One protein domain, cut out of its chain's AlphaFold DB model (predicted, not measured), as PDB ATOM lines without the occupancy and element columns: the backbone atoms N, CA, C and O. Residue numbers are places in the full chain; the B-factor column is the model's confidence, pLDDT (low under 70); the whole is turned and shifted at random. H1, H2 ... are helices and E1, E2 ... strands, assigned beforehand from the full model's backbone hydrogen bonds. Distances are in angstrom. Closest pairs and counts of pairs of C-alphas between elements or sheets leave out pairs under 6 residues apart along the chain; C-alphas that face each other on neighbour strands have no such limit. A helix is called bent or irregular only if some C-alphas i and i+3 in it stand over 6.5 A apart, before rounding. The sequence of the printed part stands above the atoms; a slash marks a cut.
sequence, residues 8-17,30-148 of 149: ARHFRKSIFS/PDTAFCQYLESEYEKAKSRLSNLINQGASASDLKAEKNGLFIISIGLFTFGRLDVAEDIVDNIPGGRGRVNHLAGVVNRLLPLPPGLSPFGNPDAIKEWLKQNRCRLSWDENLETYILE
ATOM      1  N   ALA A   8     -12.226  97.506  24.110       91.62
ATOM      2  CA  ALA A   8     -11.206  97.790  25.116       91.62
ATOM      3  C   ALA A   8     -11.757  98.615  26.290       91.62
ATOM      4  O   ALA A   8     -11.619  98.196  27.440       91.62
ATOM      5  N   ARG A   9     -12.481  99.716  26.034       89.31
ATOM      6  CA  ARG A   9     -13.098 100.535  27.096       89.31
ATOM      7  C   ARG A   9     -14.119  99.770  27.932       89.31
ATOM      8  O   ARG A   9     -14.236 100.023  29.131       89.31
ATOM      9  N   HIS A  10     -14.860  98.834  27.339       89.06
ATOM     10  CA  HIS A  10     -15.773  97.979  28.103       89.06
ATOM     11  C   HIS A  10     -15.014  97.113  29.124       89.06
ATOM     12  O   HIS A  10     -15.414  97.013  30.290       89.06
ATOM     13  N   PHE A  11     -13.890  96.520  28.713       90.12
ATOM     14  CA  PHE A  11     -13.016  95.787  29.625       90.12
ATOM     15  C   PHE A  11     -12.376  96.711  30.670       90.12
ATOM     16  O   PHE A  11     -12.467  96.385  31.853       90.12
ATOM     17  N   ARG A  12     -11.851  97.889  30.287       90.56
ATOM     18  CA  ARG A  12     -11.304  98.893  31.229       90.56
ATOM     19  C   ARG A  12     -12.282  99.194  32.358       90.56
ATOM     20  O   ARG A  12     -11.918  99.082  33.522       90.56
ATOM     21  N   LYS A  13     -13.546  99.492  32.032       85.75
ATOM     22  CA  LYS A  13     -14.597  99.775  33.029       85.75
ATOM     23  C   LYS A  13     -14.873  98.593  33.954       85.75
ATOM     24  O   LYS A  13     -15.049  98.783  35.155       85.75
ATOM     25  N   SER A  14     -14.906  97.381  33.399       85.88
ATOM     26  CA  SER A  14     -15.117  96.160  34.185       85.88
ATOM     27  C   SER A  14     -13.984  95.970  35.194       85.88
ATOM     28  O   SER A  14     -14.231  95.756  36.375       85.88
ATOM     29  N   ILE A  15     -12.741  96.147  34.751       86.69
ATOM     30  CA  ILE A  15     -11.536  95.984  35.569       86.69
ATOM     31  C   ILE A  15     -11.434  97.094  36.610       86.69
ATOM     32  O   ILE A  15     -11.179  96.816  37.774       86.69
ATOM     33  N   PHE A  16     -11.712  98.339  36.226       84.81
ATOM     34  CA  PHE A  16     -11.740  99.487  37.129       84.81
ATOM     35  C   PHE A  16     -12.612  99.233  38.364       84.81
ATOM     36  O   PHE A  16     -12.208  99.538  39.484       84.81
ATOM     37  N   SER A  17     -13.780  98.605  38.183       79.56
ATOM     38  CA  SER A  17     -14.685  98.278  39.293       79.56
ATOM     39  C   SER A  17     -14.113  97.273  40.308       79.56
ATOM     40  O   SER A  17     -14.538  97.261  41.467       79.56
ATOM     41  N   PRO A  30      -8.410 110.360  33.534       82.06
ATOM     42  CA  PRO A  30      -8.734 109.106  34.213       82.06
ATOM     43  C   PRO A  30      -8.098 107.856  33.601       82.06
ATOM     44  O   PRO A  30      -7.629 106.997  34.351       82.06
ATOM     45  N   ASP A  31      -8.062 107.744  32.270       85.38
ATOM     46  CA  ASP A  31      -7.542 106.554  31.587       85.38
ATOM     47  C   ASP A  31      -6.015 106.465  31.741       85.38
ATOM     48  O   ASP A  31      -5.482 105.413  32.099       85.38
ATOM     49  N   THR A  32      -5.313 107.589  31.588       87.69
ATOM     50  CA  THR A  32      -3.863 107.717  31.786       87.69
ATOM     51  C   THR A  32      -3.477 107.385  33.220       87.69
ATOM     52  O   THR A  32      -2.578 106.577  33.462       87.69
ATOM     53  N   ALA A  33      -4.170 107.974  34.195       88.50
ATOM     54  CA  ALA A  33      -3.874 107.745  35.601       88.50
ATOM     55  C   ALA A  33      -4.186 106.301  36.023       88.50
ATOM     56  O   ALA A  33      -3.512 105.755  36.900       88.50
ATOM     57  N   PHE A  34      -5.208 105.676  35.432       90.62
ATOM     58  CA  PHE A  34      -5.531 104.280  35.705       90.62
ATOM     59  C   PHE A  34      -4.511 103.337  35.066       90.62
ATOM     60  O   PHE A  34      -4.060 102.404  35.730       90.62
ATOM     61  N   CYS A  35      -4.084 103.611  33.832       92.50
ATOM     62  CA  CYS A  35      -3.016 102.867  33.169       92.50
ATOM     63  C   CYS A  35      -1.728 102.883  34.010       92.50
ATOM     64  O   CYS A  35      -1.235 101.824  34.387       92.50
ATOM     65  N   GLN A  36      -1.259 104.061  34.438       92.38
ATOM     66  CA  GLN A  36      -0.070 104.195  35.296       92.38
ATOM     67  C   GLN A  36      -0.195 103.440  36.627       92.38
ATOM     68  O   GLN A  36       0.762 102.836  37.117       92.38
ATOM     69  N   TYR A  37      -1.386 103.453  37.232       92.25
ATOM     70  CA  TYR A  37      -1.649 102.669  38.434       92.25
ATOM     71  C   TYR A  37      -1.524 101.165  38.168       92.25
ATOM     72  O   TYR A  37      -0.848 100.467  38.927       92.25
ATOM     73  N   LEU A  38      -2.124 100.672  37.080       94.88
ATOM     74  CA  LEU A  38      -2.019  99.271  36.682       94.88
ATOM     75  C   LEU A  38      -0.570  98.870  36.390       94.88
ATOM     76  O   LEU A  38      -0.174  97.780  36.787       94.88
ATOM     77  N   GLU A  39       0.234  99.738  35.774       95.56
ATOM     78  CA  GLU A  39       1.662  99.481  35.537       95.56
ATOM     79  C   GLU A  39       2.414  99.289  36.859       95.56
ATOM     80  O   GLU A  39       3.175  98.334  37.018       95.56
ATOM     81  N   SER A  40       2.147 100.141  37.854       94.50
ATOM     82  CA  SER A  40       2.740 100.004  39.188       94.50
ATOM     83  C   SER A  40       2.307  98.716  39.894       94.50
ATOM     84  O   SER A  40       3.131  98.038  40.514       94.50
ATOM     85  N   GLU A  41       1.020  98.367  39.833       94.12
ATOM     86  CA  GLU A  41       0.506  97.143  40.456       94.12
ATOM     87  C   GLU A  41       0.995  95.881  39.740       94.12
ATOM     88  O   GLU A  41       1.259  94.875  40.397       94.12
ATOM     89  N   TYR A  42       1.189  95.944  38.424       96.62
ATOM     90  CA  TYR A  42       1.719  94.850  37.617       96.62
ATOM     91  C   TYR A  42       3.134  94.463  38.051       96.62
ATOM     92  O   TYR A  42       3.381  93.301  38.378       96.62
ATOM     93  N   GLU A  43       4.042  95.434  38.162       96.25
ATOM     94  CA  GLU A  43       5.422  95.175  38.596       96.25
ATOM     95  C   GLU A  43       5.488  94.625  40.031       96.25
ATOM     96  O   GLU A  43       6.254  93.700  40.334       96.25
ATOM     97  N   LYS A  44       4.628  95.136  40.927       95.25
ATOM     98  CA  LYS A  44       4.494  94.604  42.292       95.25
ATOM     99  C   LYS A  44       4.003  93.160  42.277       95.25
ATOM    100  O   LYS A  44       4.568  92.339  42.998       95.25
ATOM    101  N   ALA A  45       2.986  92.850  41.473       94.62
ATOM    102  CA  ALA A  45       2.414  91.511  41.372       94.62
ATOM    103  C   ALA A  45       3.419  90.505  40.791       94.62
ATOM    104  O   ALA A  45       3.623  89.436  41.365       94.62
ATOM    105  N   LYS A  46       4.139  90.864  39.717       95.50
ATOM    106  CA  LYS A  46       5.217  90.034  39.145       95.50
ATOM    107  C   LYS A  46       6.306  89.740  40.179       95.50
ATOM    108  O   LYS A  46       6.698  88.586  40.356       95.50
ATOM    109  N   SER A  47       6.748  90.768  40.904       96.06
ATOM    110  CA  SER A  47       7.775  90.634  41.944       96.06
ATOM    111  C   SER A  47       7.310  89.745  43.101       96.06
ATOM    112  O   SER A  47       8.042  88.856  43.540       96.06
ATOM    113  N   ARG A  48       6.078  89.942  43.586       95.06
ATOM    114  CA  ARG A  48       5.484  89.124  44.654       95.06
ATOM    115  C   ARG A  48       5.319  87.674  44.233       95.06
ATOM    116  O   ARG A  48       5.730  86.793  44.983       95.06
ATOM    117  N   LEU A  49       4.778  87.424  43.041       95.25
ATOM    118  CA  LEU A  49       4.596  86.075  42.519       95.25
ATOM    119  C   LEU A  49       5.937  85.341  42.400       95.25
ATOM    120  O   LEU A  49       6.048  84.207  42.858       95.25
ATOM    121  N   SER A  50       6.966  86.002  41.860       95.00
ATOM    122  CA  SER A  50       8.325  85.449  41.782       95.00
ATOM    123  C   SER A  50       8.876  85.086  43.166       95.00
ATOM    124  O   SER A  50       9.356  83.972  43.382       95.00
ATOM    125  N   ASN A  51       8.726  85.981  44.147       96.12
ATOM    126  CA  ASN A  51       9.162  85.729  45.522       96.12
ATOM    127  C   ASN A  51       8.421  84.551  46.169       96.12
ATOM    128  O   ASN A  51       9.061  83.708  46.792       96.12
ATOM    129  N   LEU A  52       7.100  84.455  45.993       95.56
ATOM    130  CA  LEU A  52       6.294  83.348  46.516       95.56
ATOM    131  C   LEU A  52       6.714  82.003  45.911       95.56
ATOM    132  O   LEU A  52       6.812  81.012  46.633       95.56
ATOM    133  N   ILE A  53       7.003  81.969  44.607       93.75
ATOM    134  CA  ILE A  53       7.511  80.768  43.931       93.75
ATOM    135  C   ILE A  53       8.856  80.352  44.537       93.75
ATOM    136  O   ILE A  53       9.021  79.197  44.924       93.75
ATOM    137  N   ASN A  54       9.788  81.296  44.690       95.56
ATOM    138  CA  ASN A  54      11.120  81.025  45.243       95.56
ATOM    139  C   ASN A  54      11.084  80.583  46.714       95.56
ATOM    140  O   ASN A  54      11.958  79.846  47.161       95.56
ATOM    141  N   GLN A  55      10.073  81.019  47.467       95.81
ATOM    142  CA  GLN A  55       9.864  80.640  48.867       95.81
ATOM    143  C   GLN A  55       9.085  79.327  49.032       95.81
ATOM    144  O   GLN A  55       8.883  78.885  50.161       95.81
ATOM    145  N   GLY A  56       8.636  78.698  47.939       94.38
ATOM    146  CA  GLY A  56       7.829  77.479  48.004       94.38
ATOM    147  C   GLY A  56       6.457  77.706  48.645       94.38
ATOM    148  O   GLY A  56       5.979  76.850  49.391       94.38
ATOM    149  N   ALA A  57       5.841  78.865  48.393       95.50
ATOM    150  CA  ALA A  57       4.532  79.217  48.934       95.50
ATOM    151  C   ALA A  57       3.444  78.195  48.563       95.50
ATOM    152  O   ALA A  57       3.554  77.435  47.596       95.50
ATOM    153  N   SER A  58       2.350  78.198  49.328       94.19
ATOM    154  CA  SER A  58       1.251  77.265  49.099       94.19
ATOM    155  C   SER A  58       0.570  77.500  47.744       94.19
ATOM    156  O   SER A  58       0.533  78.614  47.215       94.19
ATOM    157  N   ALA A  59      -0.065  76.459  47.199       91.06
ATOM    158  CA  ALA A  59      -0.842  76.576  45.964       91.06
ATOM    159  C   ALA A  59      -1.982  77.610  46.068       91.06
ATOM    160  O   ALA A  59      -2.359  78.213  45.064       91.06
ATOM    161  N   SER A  60      -2.528  77.825  47.271       90.00
ATOM    162  CA  SER A  60      -3.573  78.823  47.511       90.00
ATOM    163  C   SER A  60      -3.032  80.248  47.394       90.00
ATOM    164  O   SER A  60      -3.654  81.081  46.735       90.00
ATOM    165  N   ASP A  61      -1.860  80.512  47.975       90.62
ATOM    166  CA  ASP A  61      -1.223  81.834  47.931       90.62
ATOM    167  C   ASP A  61      -0.793  82.178  46.503       90.62
ATOM    168  O   ASP A  61      -1.097  83.258  45.997       90.62
ATOM    169  N   LEU A  62      -0.194  81.207  45.802       92.44
ATOM    170  CA  LEU A  62       0.146  81.348  44.386       92.44
ATOM    171  C   LEU A  62      -1.096  81.621  43.536       92.44
ATOM    172  O   LEU A  62      -1.064  82.471  42.652       92.44
ATOM    173  N   LYS A  63      -2.212  80.930  43.796       91.00
ATOM    174  CA  LYS A  63      -3.461  81.135  43.053       91.00
ATOM    175  C   LYS A  63      -4.016  82.547  43.240       91.00
ATOM    176  O   LYS A  63      -4.478  83.137  42.265       91.00
ATOM    177  N   ALA A  64      -4.003  83.076  44.462       88.38
ATOM    178  CA  ALA A  64      -4.479  84.431  44.728       88.38
ATOM    179  C   ALA A  64      -3.652  85.470  43.956       88.38
ATOM    180  O   ALA A  64      -4.227  86.320  43.275       88.38
ATOM    181  N   GLU A  65      -2.324  85.340  43.986       92.25
ATOM    182  CA  GLU A  65      -1.425  86.266  43.295       92.25
ATOM    183  C   GLU A  65      -1.543  86.154  41.766       92.25
ATOM    184  O   GLU A  65      -1.652  87.168  41.081       92.25
ATOM    185  N   LYS A  66      -1.633  84.930  41.220       93.31
ATOM    186  CA  LYS A  66      -1.871  84.703  39.783       93.31
ATOM    187  C   LYS A  66      -3.175  85.330  39.299       93.31
ATOM    188  O   LYS A  66      -3.195  85.956  38.245       93.31
ATOM    189  N   ASN A  67      -4.255  85.205  40.072       91.62
ATOM    190  CA  ASN A  67      -5.531  85.831  39.728       91.62
ATOM    191  C   ASN A  67      -5.426  87.364  39.705       91.62
ATOM    192  O   ASN A  67      -6.023  88.000  38.839       91.62
ATOM    193  N   GLY A  68      -4.684  87.951  40.650       91.62
ATOM    194  CA  GLY A  68      -4.415  89.388  40.671       91.62
ATOM    195  C   GLY A  68      -3.641  89.831  39.432       91.62
ATOM    196  O   GLY A  68      -4.090  90.730  38.721       91.62
ATOM    197  N   LEU A  69      -2.539  89.138  39.127       94.88
ATOM    198  CA  LEU A  69      -1.729  89.390  37.937       94.88
ATOM    199  C   LEU A  69      -2.564  89.291  36.654       94.88
ATOM    200  O   LEU A  69      -2.515  90.195  35.832       94.88
ATOM    201  N   PHE A  70      -3.399  88.259  36.526       95.06
ATOM    202  CA  PHE A  70      -4.303  88.076  35.390       95.06
ATOM    203  C   PHE A  70      -5.216  89.291  35.156       95.06
ATOM    204  O   PHE A  70      -5.292  89.800  34.038       95.06
ATOM    205  N   ILE A  71      -5.881  89.792  36.202       93.75
ATOM    206  CA  ILE A  71      -6.788  90.949  36.094       93.75
ATOM    207  C   ILE A  71      -6.015  92.217  35.707       93.75
ATOM    208  O   ILE A  71      -6.467  92.968  34.840       93.75
ATOM    209  N   ILE A  72      -4.848  92.446  36.319       95.44
ATOM    210  CA  ILE A  72      -3.998  93.605  36.015       95.44
ATOM    211  C   ILE A  72      -3.513  93.549  34.561       95.44
ATOM    212  O   ILE A  72      -3.620  94.544  33.843       95.44
ATOM    213  N   SER A  73      -3.039  92.386  34.107       97.31
ATOM    214  CA  SER A  73      -2.577  92.176  32.735       97.31
ATOM    215  C   SER A  73      -3.687  92.429  31.719       97.31
ATOM    216  O   SER A  73      -3.450  93.113  30.733       97.31
ATOM    217  N   ILE A  74      -4.921  91.975  31.966       96.25
ATOM    218  CA  ILE A  74      -6.069  92.322  31.107       96.25
ATOM    219  C   ILE A  74      -6.248  93.845  31.054       96.25
ATOM    220  O   ILE A  74      -6.477  94.390  29.978       96.25
ATOM    221  N   GLY A  75      -6.118  94.538  32.187       95.69
ATOM    222  CA  GLY A  75      -6.246  95.994  32.252       95.69
ATOM    223  C   GLY A  75      -5.222  96.692  31.367       95.69
ATOM    224  O   GLY A  75      -5.596  97.453  30.480       95.69
ATOM    225  N   LEU A  76      -3.944  96.365  31.536       97.44
ATOM    226  CA  LEU A  76      -2.862  96.909  30.712       97.44
ATOM    227  C   LEU A  76      -3.030  96.572  29.228       97.44
ATOM    228  O   LEU A  76      -2.823  97.422  28.366       97.44
ATOM    229  N   PHE A  77      -3.476  95.359  28.922       97.62
ATOM    230  CA  PHE A  77      -3.698  94.912  27.552       97.62
ATOM    231  C   PHE A  77      -4.765  95.735  26.823       97.62
ATOM    232  O   PHE A  77      -4.653  95.985  25.626       97.62
ATOM    233  N   THR A  78      -5.769  96.241  27.545       96.44
ATOM    234  CA  THR A  78      -6.757  97.167  26.968       96.44
ATOM    235  C   THR A  78      -6.198  98.558  26.663       96.44
ATOM    236  O   THR A  78      -6.898  99.343  26.033       96.44
ATOM    237  N   PHE A  79      -4.976  98.880  27.088       95.69
ATOM    238  CA  PHE A  79      -4.238 100.103  26.751       95.69
ATOM    239  C   PHE A  79      -3.120  99.848  25.724       95.69
ATOM    240  O   PHE A  79      -2.183 100.630  25.624       95.69
ATOM    241  N   GLY A  80      -3.166  98.731  24.992       95.69
ATOM    242  CA  GLY A  80      -2.183  98.443  23.947       95.69
ATOM    243  C   GLY A  80      -0.868  97.832  24.438       95.69
ATOM    244  O   GLY A  80       0.001  97.523  23.621       95.69
ATOM    245  N   ARG A  81      -0.723  97.518  25.732       96.69
ATOM    246  CA  ARG A  81       0.457  96.819  26.279       96.69
ATOM    247  C   ARG A  81       0.513  95.352  25.840       96.69
ATOM    248  O   ARG A  81       0.045  94.460  26.537       96.69
ATOM    249  N   LEU A  82       1.094  95.077  24.671       96.44
ATOM    250  CA  LEU A  82       1.184  93.712  24.126       96.44
ATOM    251  C   LEU A  82       2.060  92.789  24.985       96.44
ATOM    252  O   LEU A  82       1.894  91.570  24.979       96.44
ATOM    253  N   ASP A  83       3.004  93.358  25.729       95.44
ATOM    254  CA  ASP A  83       3.983  92.613  26.506       95.44
ATOM    255  C   ASP A  83       3.381  91.752  27.615       95.44
ATOM    256  O   ASP A  83       3.982  90.740  27.968       95.44
ATOM    257  N   VAL A  84       2.173  92.083  28.079       96.69
ATOM    258  CA  VAL A  84       1.467  91.315  29.112       96.69
ATOM    259  C   VAL A  84       0.570  90.207  28.547       96.69
ATOM    260  O   VAL A  84      -0.047  89.475  29.319       96.69
ATOM    261  N   ALA A  85       0.470  90.052  27.221       95.69
ATOM    262  CA  ALA A  85      -0.452  89.095  26.596       95.69
ATOM    263  C   ALA A  85      -0.169  87.637  27.003       95.69
ATOM    264  O   ALA A  85      -1.099  86.878  27.274       95.69
ATOM    265  N   GLU A  86       1.106  87.249  27.101       94.19
ATOM    266  CA  GLU A  86       1.482  85.908  27.567       94.19
ATOM    267  C   GLU A  86       1.142  85.703  29.050       94.19
ATOM    268  O   GLU A  86       0.652  84.636  29.414       94.19
ATOM    269  N   ASP A  87       1.293  86.736  29.888       95.69
ATOM    270  CA  ASP A  87       0.909  86.674  31.302       95.69
ATOM    271  C   ASP A  87      -0.608  86.499  31.483       95.69
ATOM    272  O   ASP A  87      -1.030  85.813  32.416       95.69
ATOM    273  N   ILE A  88      -1.440  87.043  30.585       95.88
ATOM    274  CA  ILE A  88      -2.888  86.767  30.590       95.88
ATOM    275  C   ILE A  88      -3.131  85.275  30.376       95.88
ATOM    276  O   ILE A  88      -3.891  84.668  31.126       95.88
ATOM    277  N   VAL A  89      -2.494  84.689  29.360       94.81
ATOM    278  CA  VAL A  89      -2.701  83.286  28.982       94.81
ATOM    279  C   VAL A  89      -2.184  82.330  30.063       94.81
ATOM    280  O   VAL A  89      -2.864  81.361  30.396       94.81
ATOM    281  N   ASP A  90      -1.038  82.634  30.672       93.19
ATOM    282  CA  ASP A  90      -0.407  81.792  31.698       93.19
ATOM    283  C   ASP A  90      -1.136  81.803  33.046       93.19
ATOM    284  O   ASP A  90      -0.983  80.880  33.856       93.19
ATOM    285  N   ASN A  91      -1.925  82.846  33.306       92.75
ATOM    286  CA  ASN A  91      -2.573  83.062  34.597       92.75
ATOM    287  C   ASN A  91      -4.103  82.998  34.534       92.75
ATOM    288  O   ASN A  91      -4.765  83.387  35.499       92.75
ATOM    289  N   ILE A  92      -4.680  82.457  33.451       91.12
ATOM    290  CA  ILE A  92      -6.123  82.189  33.376       91.12
ATOM    291  C   ILE A  92      -6.524  81.326  34.583       91.12
ATOM    292  O   ILE A  92      -5.996  80.220  34.755       91.12
ATOM    293  N   PRO A  93      -7.472  81.772  35.428       86.12
ATOM    294  CA  PRO A  93      -7.830  80.998  36.604       86.12
ATOM    295  C   PRO A  93      -8.481  79.668  36.209       86.12
ATOM    296  O   PRO A  93      -9.421  79.613  35.417       86.12
ATOM    297  N   GLY A  94      -8.022  78.570  36.806       80.50
ATOM    298  CA  GLY A  94      -8.632  77.257  36.586       80.50
ATOM    299  C   GLY A  94     -10.078  77.172  37.105       80.50
ATOM    300  O   GLY A  94     -10.419  77.742  38.145       80.50
ATOM    301  N   GLY A  95     -10.927  76.401  36.414       75.44
ATOM    302  CA  GLY A  95     -12.306  76.094  36.827       75.44
ATOM    303  C   GLY A  95     -13.362  77.087  36.321       75.44
ATOM    304  O   GLY A  95     -13.206  77.691  35.268       75.44
ATOM    305  N   ARG A  96     -14.482  77.239  37.046       65.06
ATOM    306  CA  ARG A  96     -15.533  78.244  36.764       65.06
ATOM    307  C   ARG A  96     -15.322  79.497  37.621       65.06
ATOM    308  O   ARG A  96     -16.158  79.838  38.456       65.06
ATOM    309  N   GLY A  97     -14.163  80.137  37.478       68.25
ATOM    310  CA  GLY A  97     -13.845  81.372  38.197       68.25
ATOM    311  C   GLY A  97     -14.710  82.540  37.720       68.25
ATOM    312  O   GLY A  97     -14.977  82.666  36.526       68.25
ATOM    313  N   ARG A  98     -15.131  83.426  38.638       74.62
ATOM    314  CA  ARG A  98     -15.957  84.605  38.300       74.62
ATOM    315  C   ARG A  98     -15.296  85.508  37.257       74.62
ATOM    316  O   ARG A  98     -16.000  86.080  36.437       74.62
ATOM    317  N   VAL A  99     -13.967  85.576  37.249       83.69
ATOM    318  CA  VAL A  99     -13.188  86.439  36.349       83.69
ATOM    319  C   VAL A  99     -12.728  85.734  35.069       83.69
ATOM    320  O   VAL A  99     -12.150  86.377  34.203       83.69
ATOM    321  N   ASN A 100     -13.019  84.439  34.890       84.00
ATOM    322  CA  ASN A 100     -12.528  83.677  33.732       84.00
ATOM    323  C   ASN A 100     -13.009  84.251  32.409       84.00
ATOM    324  O   ASN A 100     -12.256  84.267  31.445       84.00
ATOM    325  N   HIS A 101     -14.239  84.767  32.379       87.00
ATOM    326  CA  HIS A 101     -14.812  85.400  31.197       87.00
ATOM    327  C   HIS A 101     -13.944  86.545  30.645       87.00
ATOM    328  O   HIS A 101     -13.998  86.817  29.446       87.00
ATOM    329  N   LEU A 102     -13.109  87.175  31.484       90.88
ATOM    330  CA  LEU A 102     -12.207  88.243  31.066       90.88
ATOM    331  C   LEU A 102     -11.102  87.760  30.119       90.88
ATOM    332  O   LEU A 102     -10.633  88.555  29.312       90.88
ATOM    333  N   ALA A 103     -10.743  86.469  30.121       91.62
ATOM    334  CA  ALA A 103      -9.759  85.930  29.174       91.62
ATOM    335  C   ALA A 103     -10.217  86.097  27.715       91.62
ATOM    336  O   ALA A 103      -9.391  86.178  26.810       91.62
ATOM    337  N   GLY A 104     -11.528  86.240  27.480       91.25
ATOM    338  CA  GLY A 104     -12.078  86.566  26.166       91.25
ATOM    339  C   GLY A 104     -11.551  87.879  25.575       91.25
ATOM    340  O   GLY A 104     -11.668  88.059  24.366       91.25
ATOM    341  N   VAL A 105     -10.935  88.764  26.374       94.81
ATOM    342  CA  VAL A 105     -10.242  89.966  25.880       94.81
ATOM    343  C   VAL A 105      -9.221  89.622  24.792       94.81
ATOM    344  O   VAL A 105      -9.098  90.356  23.817       94.81
ATOM    345  N   VAL A 106      -8.551  88.471  24.913       95.31
ATOM    346  CA  VAL A 106      -7.482  88.042  24.009       95.31
ATOM    347  C   VAL A 106      -8.038  87.847  22.598       95.31
ATOM    348  O   VAL A 106      -7.532  88.441  21.658       95.31
ATOM    349  N   ASN A 107      -9.155  87.130  22.442       94.12
ATOM    350  CA  ASN A 107      -9.839  86.983  21.148       94.12
ATOM    351  C   ASN A 107     -10.472  88.265  20.623       94.12
ATOM    352  O   ASN A 107     -10.778  88.356  19.439       94.12
ATOM    353  N   ARG A 108     -10.807  89.191  21.523       94.06
ATOM    354  CA  ARG A 108     -11.542  90.404  21.174       94.06
ATOM    355  C   ARG A 108     -10.628  91.519  20.699       94.06
ATOM    356  O   ARG A 108     -11.096  92.334  19.914       94.06
ATOM    357  N   LEU A 109      -9.397  91.566  21.206       96.19
ATOM    358  CA  LEU A 109      -8.430  92.606  20.873       96.19
ATOM    359  C   LEU A 109      -7.311  92.106  19.957       96.19
ATOM    360  O   LEU A 109      -6.721  92.924  19.268       96.19
ATOM    361  N   LEU A 110      -6.999  90.805  19.913       96.44
ATOM    362  CA  LEU A 110      -6.020  90.283  18.952       96.44
ATOM    363  C   LEU A 110      -6.689  89.840  17.649       96.44
ATOM    364  O   LEU A 110      -7.753  89.215  17.690       96.44
ATOM    365  N   PRO A 111      -6.013  90.028  16.502       95.75
ATOM    366  CA  PRO A 111      -6.430  89.484  15.215       95.75
ATOM    367  C   PRO A 111      -6.078  87.988  15.120       95.75
ATOM    368  O   PRO A 111      -5.307  87.560  14.262       95.75
ATOM    369  N   LEU A 112      -6.605  87.178  16.046       95.06
ATOM    370  CA  LEU A 112      -6.304  85.749  16.101       95.06
ATOM    371  C   LEU A 112      -6.897  84.999  14.899       95.06
ATOM    372  O   LEU A 112      -8.042  85.252  14.514       95.06
ATOM    373  N   PRO A 113      -6.180  83.989  14.376       94.38
ATOM    374  CA  PRO A 113      -6.751  83.005  13.474       94.38
ATOM    375  C   PRO A 113      -8.014  82.347  14.055       94.38
ATOM    376  O   PRO A 113      -8.095  82.109  15.270       94.38
ATOM    377  N   PRO A 114      -8.989  81.977  13.203       92.50
ATOM    378  CA  PRO A 114     -10.157  81.222  13.636       92.50
ATOM    379  C   PRO A 114      -9.765  79.933  14.373       92.50
ATOM    380  O   PRO A 114      -8.866  79.212  13.951       92.50
ATOM    381  N   GLY A 115     -10.465  79.623  15.468       91.00
ATOM    382  CA  GLY A 115     -10.241  78.401  16.251       91.00
ATOM    383  C   GLY A 115      -9.205  78.518  17.375       91.00
ATOM    384  O   GLY A 115      -9.107  77.599  18.191       91.00
ATOM    385  N   LEU A 116      -8.480  79.637  17.484       94.25
ATOM    386  CA  LEU A 116      -7.688  79.932  18.680       94.25
ATOM    387  C   LEU A 116      -8.578  80.491  19.798       94.25
ATOM    388  O   LEU A 116      -9.399  81.381  19.583       94.25
ATOM    389  N   SER A 117      -8.423  79.958  21.004       91.62
ATOM    390  CA  SER A 117      -9.190  80.304  22.197       91.62
ATOM    391  C   SER A 117      -8.337  80.124  23.460       91.62
ATOM    392  O   SER A 117      -7.772  79.050  23.664       91.62
ATOM    393  N   PRO A 118      -8.306  81.112  24.370       91.12
ATOM    394  CA  PRO A 118      -7.540  81.060  25.611       91.12
ATOM    395  C   PRO A 118      -8.004  79.924  26.522       91.12
ATOM    396  O   PRO A 118      -7.228  79.428  27.328       91.12
ATOM    397  N   PHE A 119      -9.249  79.463  26.372       89.69
ATOM    398  CA  PHE A 119      -9.778  78.331  27.135       89.69
ATOM    399  C   PHE A 119      -9.542  76.973  26.468       89.69
ATOM    400  O   PHE A 119      -9.587  75.954  27.150       89.69
ATOM    401  N   GLY A 120      -9.379  76.946  25.143       89.62
ATOM    402  CA  GLY A 120      -9.290  75.703  24.373       89.62
ATOM    403  C   GLY A 120      -7.855  75.290  24.064       89.62
ATOM    404  O   GLY A 120      -7.512  74.118  24.171       89.62
ATOM    405  N   ASN A 121      -7.022  76.250  23.672       93.00
ATOM    406  CA  ASN A 121      -5.656  76.033  23.201       93.00
ATOM    407  C   ASN A 121      -4.750  77.231  23.564       93.00
ATOM    408  O   ASN A 121      -4.197  77.880  22.673       93.00
ATOM    409  N   PRO A 122      -4.565  77.519  24.870       92.94
ATOM    410  CA  PRO A 122      -3.725  78.626  25.338       92.94
ATOM    411  C   PRO A 122      -2.297  78.565  24.775       92.94
ATOM    412  O   PRO A 122      -1.779  79.583  24.318       92.94
ATOM    413  N   ASP A 123      -1.694  77.377  24.692       94.25
ATOM    414  CA  ASP A 123      -0.342  77.205  24.141       94.25
ATOM    415  C   ASP A 123      -0.242  77.617  22.664       94.25
ATOM    416  O   ASP A 123       0.753  78.210  22.248       94.25
ATOM    417  N   ALA A 124      -1.292  77.373  21.871       95.81
ATOM    418  CA  ALA A 124      -1.328  77.784  20.469       95.81
ATOM    419  C   ALA A 124      -1.421  79.312  20.323       95.81
ATOM    420  O   ALA A 124      -0.830  79.876  19.405       95.81
ATOM    421  N   ILE A 125      -2.107  79.994  21.249       95.94
ATOM    422  CA  ILE A 125      -2.110  81.463  21.308       95.94
ATOM    423  C   ILE A 125      -0.720  81.989  21.655       95.94
ATOM    424  O   ILE A 125      -0.269  82.941  21.021       95.94
ATOM    425  N   LYS A 126      -0.022  81.376  22.618       95.50
ATOM    426  CA  LYS A 126       1.349  81.782  22.966       95.50
ATOM    427  C   LYS A 126       2.291  81.643  21.779       95.50
ATOM    428  O   LYS A 126       3.077  82.545  21.512       95.50
ATOM    429  N   GLU A 127       2.201  80.533  21.060       96.69
ATOM    430  CA  GLU A 127       3.028  80.315  19.876       96.69
ATOM    431  C   GLU A 127       2.707  81.327  18.769       96.69
ATOM    432  O   GLU A 127       3.611  81.946  18.210       96.69
ATOM    433  N   TRP A 128       1.423  81.587  18.520       97.00
ATOM    434  CA  TRP A 128       1.010  82.614  17.567       97.00
ATOM    435  C   TRP A 128       1.512  84.013  17.960       97.00
ATOM    436  O   TRP A 128       2.017  84.743  17.104       97.00
ATOM    437  N   LEU A 129       1.425  84.375  19.247       96.31
ATOM    438  CA  LEU A 129       1.939  85.640  19.774       96.31
ATOM    439  C   LEU A 129       3.441  85.765  19.519       96.31
ATOM    440  O   LEU A 129       3.873  86.792  19.012       96.31
ATOM    441  N   LYS A 130       4.232  84.723  19.794       95.25
ATOM    442  CA  LYS A 130       5.683  84.727  19.541       95.25
ATOM    443  C   LYS A 130       6.021  84.960  18.072       95.25
ATOM    444  O   LYS A 130       6.917  85.743  17.775       95.25
ATOM    445  N   GLN A 131       5.292  84.315  17.164       96.19
ATOM    446  CA  GLN A 131       5.528  84.419  15.721       96.19
ATOM    447  C   GLN A 131       5.139  85.786  15.147       96.19
ATOM    448  O   GLN A 131       5.757  86.248  14.191       96.19
ATOM    449  N   ASN A 132       4.125  86.439  15.722       96.00
ATOM    450  CA  ASN A 132       3.547  87.665  15.172       96.00
ATOM    451  C   ASN A 132       3.852  88.918  16.001       96.00
ATOM    452  O   ASN A 132       3.468  90.009  15.596       96.00
ATOM    453  N   ARG A 133       4.567  88.800  17.130       93.69
ATOM    454  CA  ARG A 133       4.803  89.901  18.079       93.69
ATOM    455  C   ARG A 133       5.323  91.174  17.421       93.69
ATOM    456  O   ARG A 133       4.820  92.247  17.714       93.69
ATOM    457  N   CYS A 134       6.306  91.050  16.530       94.06
ATOM    458  CA  CYS A 134       6.926  92.194  15.854       94.06
ATOM    459  C   CYS A 134       6.028  92.853  14.800       94.06
ATOM    460  O   CYS A 134       6.358  93.931  14.327       94.06
ATOM    461  N   ARG A 135       4.934  92.190  14.412       95.62
ATOM    462  CA  ARG A 135       3.958  92.664  13.425       95.62
ATOM    463  C   ARG A 135       2.668  93.151  14.072       95.62
ATOM    464  O   ARG A 135       1.778  93.613  13.376       95.62
ATOM    465  N   LEU A 136       2.521  92.976  15.384       96.38
ATOM    466  CA  LEU A 136       1.341  93.416  16.106       96.38
ATOM    467  C   LEU A 136       1.521  94.867  16.527       96.38
ATOM    468  O   LEU A 136       2.417  95.178  17.313       96.38
ATOM    469  N   SER A 137       0.626  95.726  16.058       95.88
ATOM    470  CA  SER A 137       0.534  97.115  16.492       95.88
ATOM    471  C   SER A 137      -0.837  97.410  17.078       95.88
ATOM    472  O   SER A 137      -1.814  96.700  16.828       95.88
ATOM    473  N   TRP A 138      -0.885  98.418  17.942       96.44
ATOM    474  CA  TRP A 138      -2.117  98.885  18.558       96.44
ATOM    475  C   TRP A 138      -2.723 100.003  17.708       96.44
ATOM    476  O   TRP A 138      -2.081 101.023  17.470       96.44
ATOM    477  N   ASP A 139      -3.961  99.813  17.259       94.62
ATOM    478  CA  ASP A 139      -4.737 100.846  16.580       94.62
ATOM    479  C   ASP A 139      -5.479 101.684  17.630       94.62
ATOM    480  O   ASP A 139      -6.437 101.215  18.245       94.62
ATOM    481  N   GLU A 140      -5.053 102.934  17.827       91.31
ATOM    482  CA  GLU A 140      -5.647 103.850  18.815       91.31
ATOM    483  C   GLU A 140      -7.096 104.246  18.496       91.31
ATOM    484  O   GLU A 140      -7.864 104.584  19.397       91.31
ATOM    485  N   ASN A 141      -7.503 104.206  17.224       89.75
ATOM    486  CA  ASN A 141      -8.860 104.582  16.825       89.75
ATOM    487  C   ASN A 141      -9.848 103.448  17.100       89.75
ATOM    488  O   ASN A 141     -10.983 103.686  17.521       89.75
ATOM    489  N   LEU A 142      -9.427 102.213  16.829       90.25
ATOM    490  CA  LEU A 142     -10.232 101.011  17.036       90.25
ATOM    491  C   LEU A 142     -10.072 100.430  18.448       90.25
ATOM    492  O   LEU A 142     -10.916  99.641  18.880       90.25
ATOM    493  N   GLU A 143      -9.015 100.831  19.156       93.75
ATOM    494  CA  GLU A 143      -8.549 100.270  20.423       93.75
ATOM    495  C   GLU A 143      -8.482  98.732  20.363       93.75
ATOM    496  O   GLU A 143      -9.101  98.011  21.153       93.75
ATOM    497  N   THR A 144      -7.761  98.232  19.360       95.44
ATOM    498  CA  THR A 144      -7.530  96.806  19.100       95.44
ATOM    499  C   THR A 144      -6.147  96.612  18.491       95.44
ATOM    500  O   THR A 144      -5.569  97.548  17.942       95.44
ATOM    501  N   TYR A 145      -5.619  95.393  18.536       96.56
ATOM    502  CA  TYR A 145      -4.416  95.051  17.791       96.56
ATOM    503  C   TYR A 145      -4.735  94.730  16.333       96.56
ATOM    504  O   TYR A 145      -5.755  94.104  16.027       96.56
ATOM    505  N   ILE A 146      -3.818  95.104  15.449       96.12
ATOM    506  CA  ILE A 146      -3.821  94.766  14.027       96.12
ATOM    507  C   ILE A 146      -2.496  94.096  13.654       96.12
ATOM    508  O   ILE A 146      -1.504  94.224  14.370       96.12
ATOM    509  N   LEU A 147      -2.498  93.339  12.557       94.94
ATOM    510  CA  LEU A 147      -1.268  92.834  11.951       94.94
ATOM    511  C   LEU A 147      -0.813  93.822  10.885       94.94
ATOM    512  O   LEU A 147      -1.568  94.109   9.959       94.94
ATOM    513  N   GLU A 148       0.415  94.296  11.018       90.50
ATOM    514  CA  GLU A 148       1.110  95.057   9.992       90.50
ATOM    515  C   GLU A 148       1.776  94.102   8.988       90.50
ATOM    516  O   GLU A 148       2.179  92.970   9.318       90.50
TER     517      GLU A 148
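What this domain is: This is residues 8 to 17 and 30 to 148 of the 149 residues of an uncharacterized protein of Calothrix sp. NIES-2100 (UniProt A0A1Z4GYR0). A long helical hairpin, H2 and H3, has three shorter helices, H1, H4 and H5, packed on residues 69 to 77 of H3, with H6 packed on H4 in turn. At the end of the longest axis away from the tip of the helical hairpin, residues 55 to 58, sits a small strand hairpin, E1 and E2. The printed part has 129 residues with six named helices followed by two named strands, which form one antiparallel sheet. The class is mostly helix; the whole is compact, with a radius of gyration of the C-alphas of 14.5 A, and spans 42 by 35 by 27 A.

How they stand to each other: E1, residues 136 to 139, and E2, residues 144 to 147, form an antiparallel hairpin, with N 137 and O 146 3.1 A apart and N 146 and O 137 2.9 A apart, both within hydrogen-bond range. The closest C-alphas of E2 and H5, residues 100 to 109, are those of Thr 144 and Leu 109, 4.6 A apart. The hub is H3, residues 59 to 77. With residues 71 to 74 alone it touches H5, closest at Ile 74 and Val 105, C-alphas 7.1 A apart. With residues 71 to 75 alone it touches H1, residues 8 to 17, at a steep tilt of 43 degrees, opposite ways; the closest C-alphas, Gly 75 and Arg 12, are 5.9 A apart. H3 forms a helical hairpin with H2, residues 30 to 54, at a shallow tilt of 29 degrees, and the closest C-alphas, Leu 69 and Ala 45, are 5.8 A apart. It forms another with H4, residues 82 to 90, at a shallow tilt of 31 degrees, closest at Phe 70 and Ile 88, C-alphas 5.2 A apart. H4 touches H6, residues 122 to 135, at a shallow tilt of 9 degrees, opposite ways, with the closest C-alphas, Val 89 and Pro 122, 6.0 A apart. H2 is apart from H4, H5 and H6. Every O i to N i+4 pair is within hydrogen-bond range in H1, H2 and H3, against 3 of 5 in H4, 8 of 10 in H6 and 2 of 6 in H5, where 6 of 7 O i to N i+3 pairs are within range.

Where its parts are: H1 begins at C-alpha 8, (-11.206, 97.790, 25.116). H2 is 36.1 A from first to last C-alpha and ends at C-alpha 54, (11.120, 81.025, 45.243); H3 is 26.1 A long and H6 20.0 A. H4 and H6 are irregular: C-alphas 83 and 86 are 7.2 A apart, and C-alphas 131 and 134 7.9 A. E2 ends at C-alpha 147, (-1.268, 92.834, 11.951).

The domain as a whole: The two C-alphas farthest apart, those of Gly 56 and Asn 141, are 44.6 A apart. Residues 18 to 29 are cut out, and C-alphas 17 and 30 are 13.4 A apart across the cut. The link from H5 to H6, residues 110 to 121, is long. The mean pLDDT of the printed part is 92.3, and residues 96 to 97 are under 70.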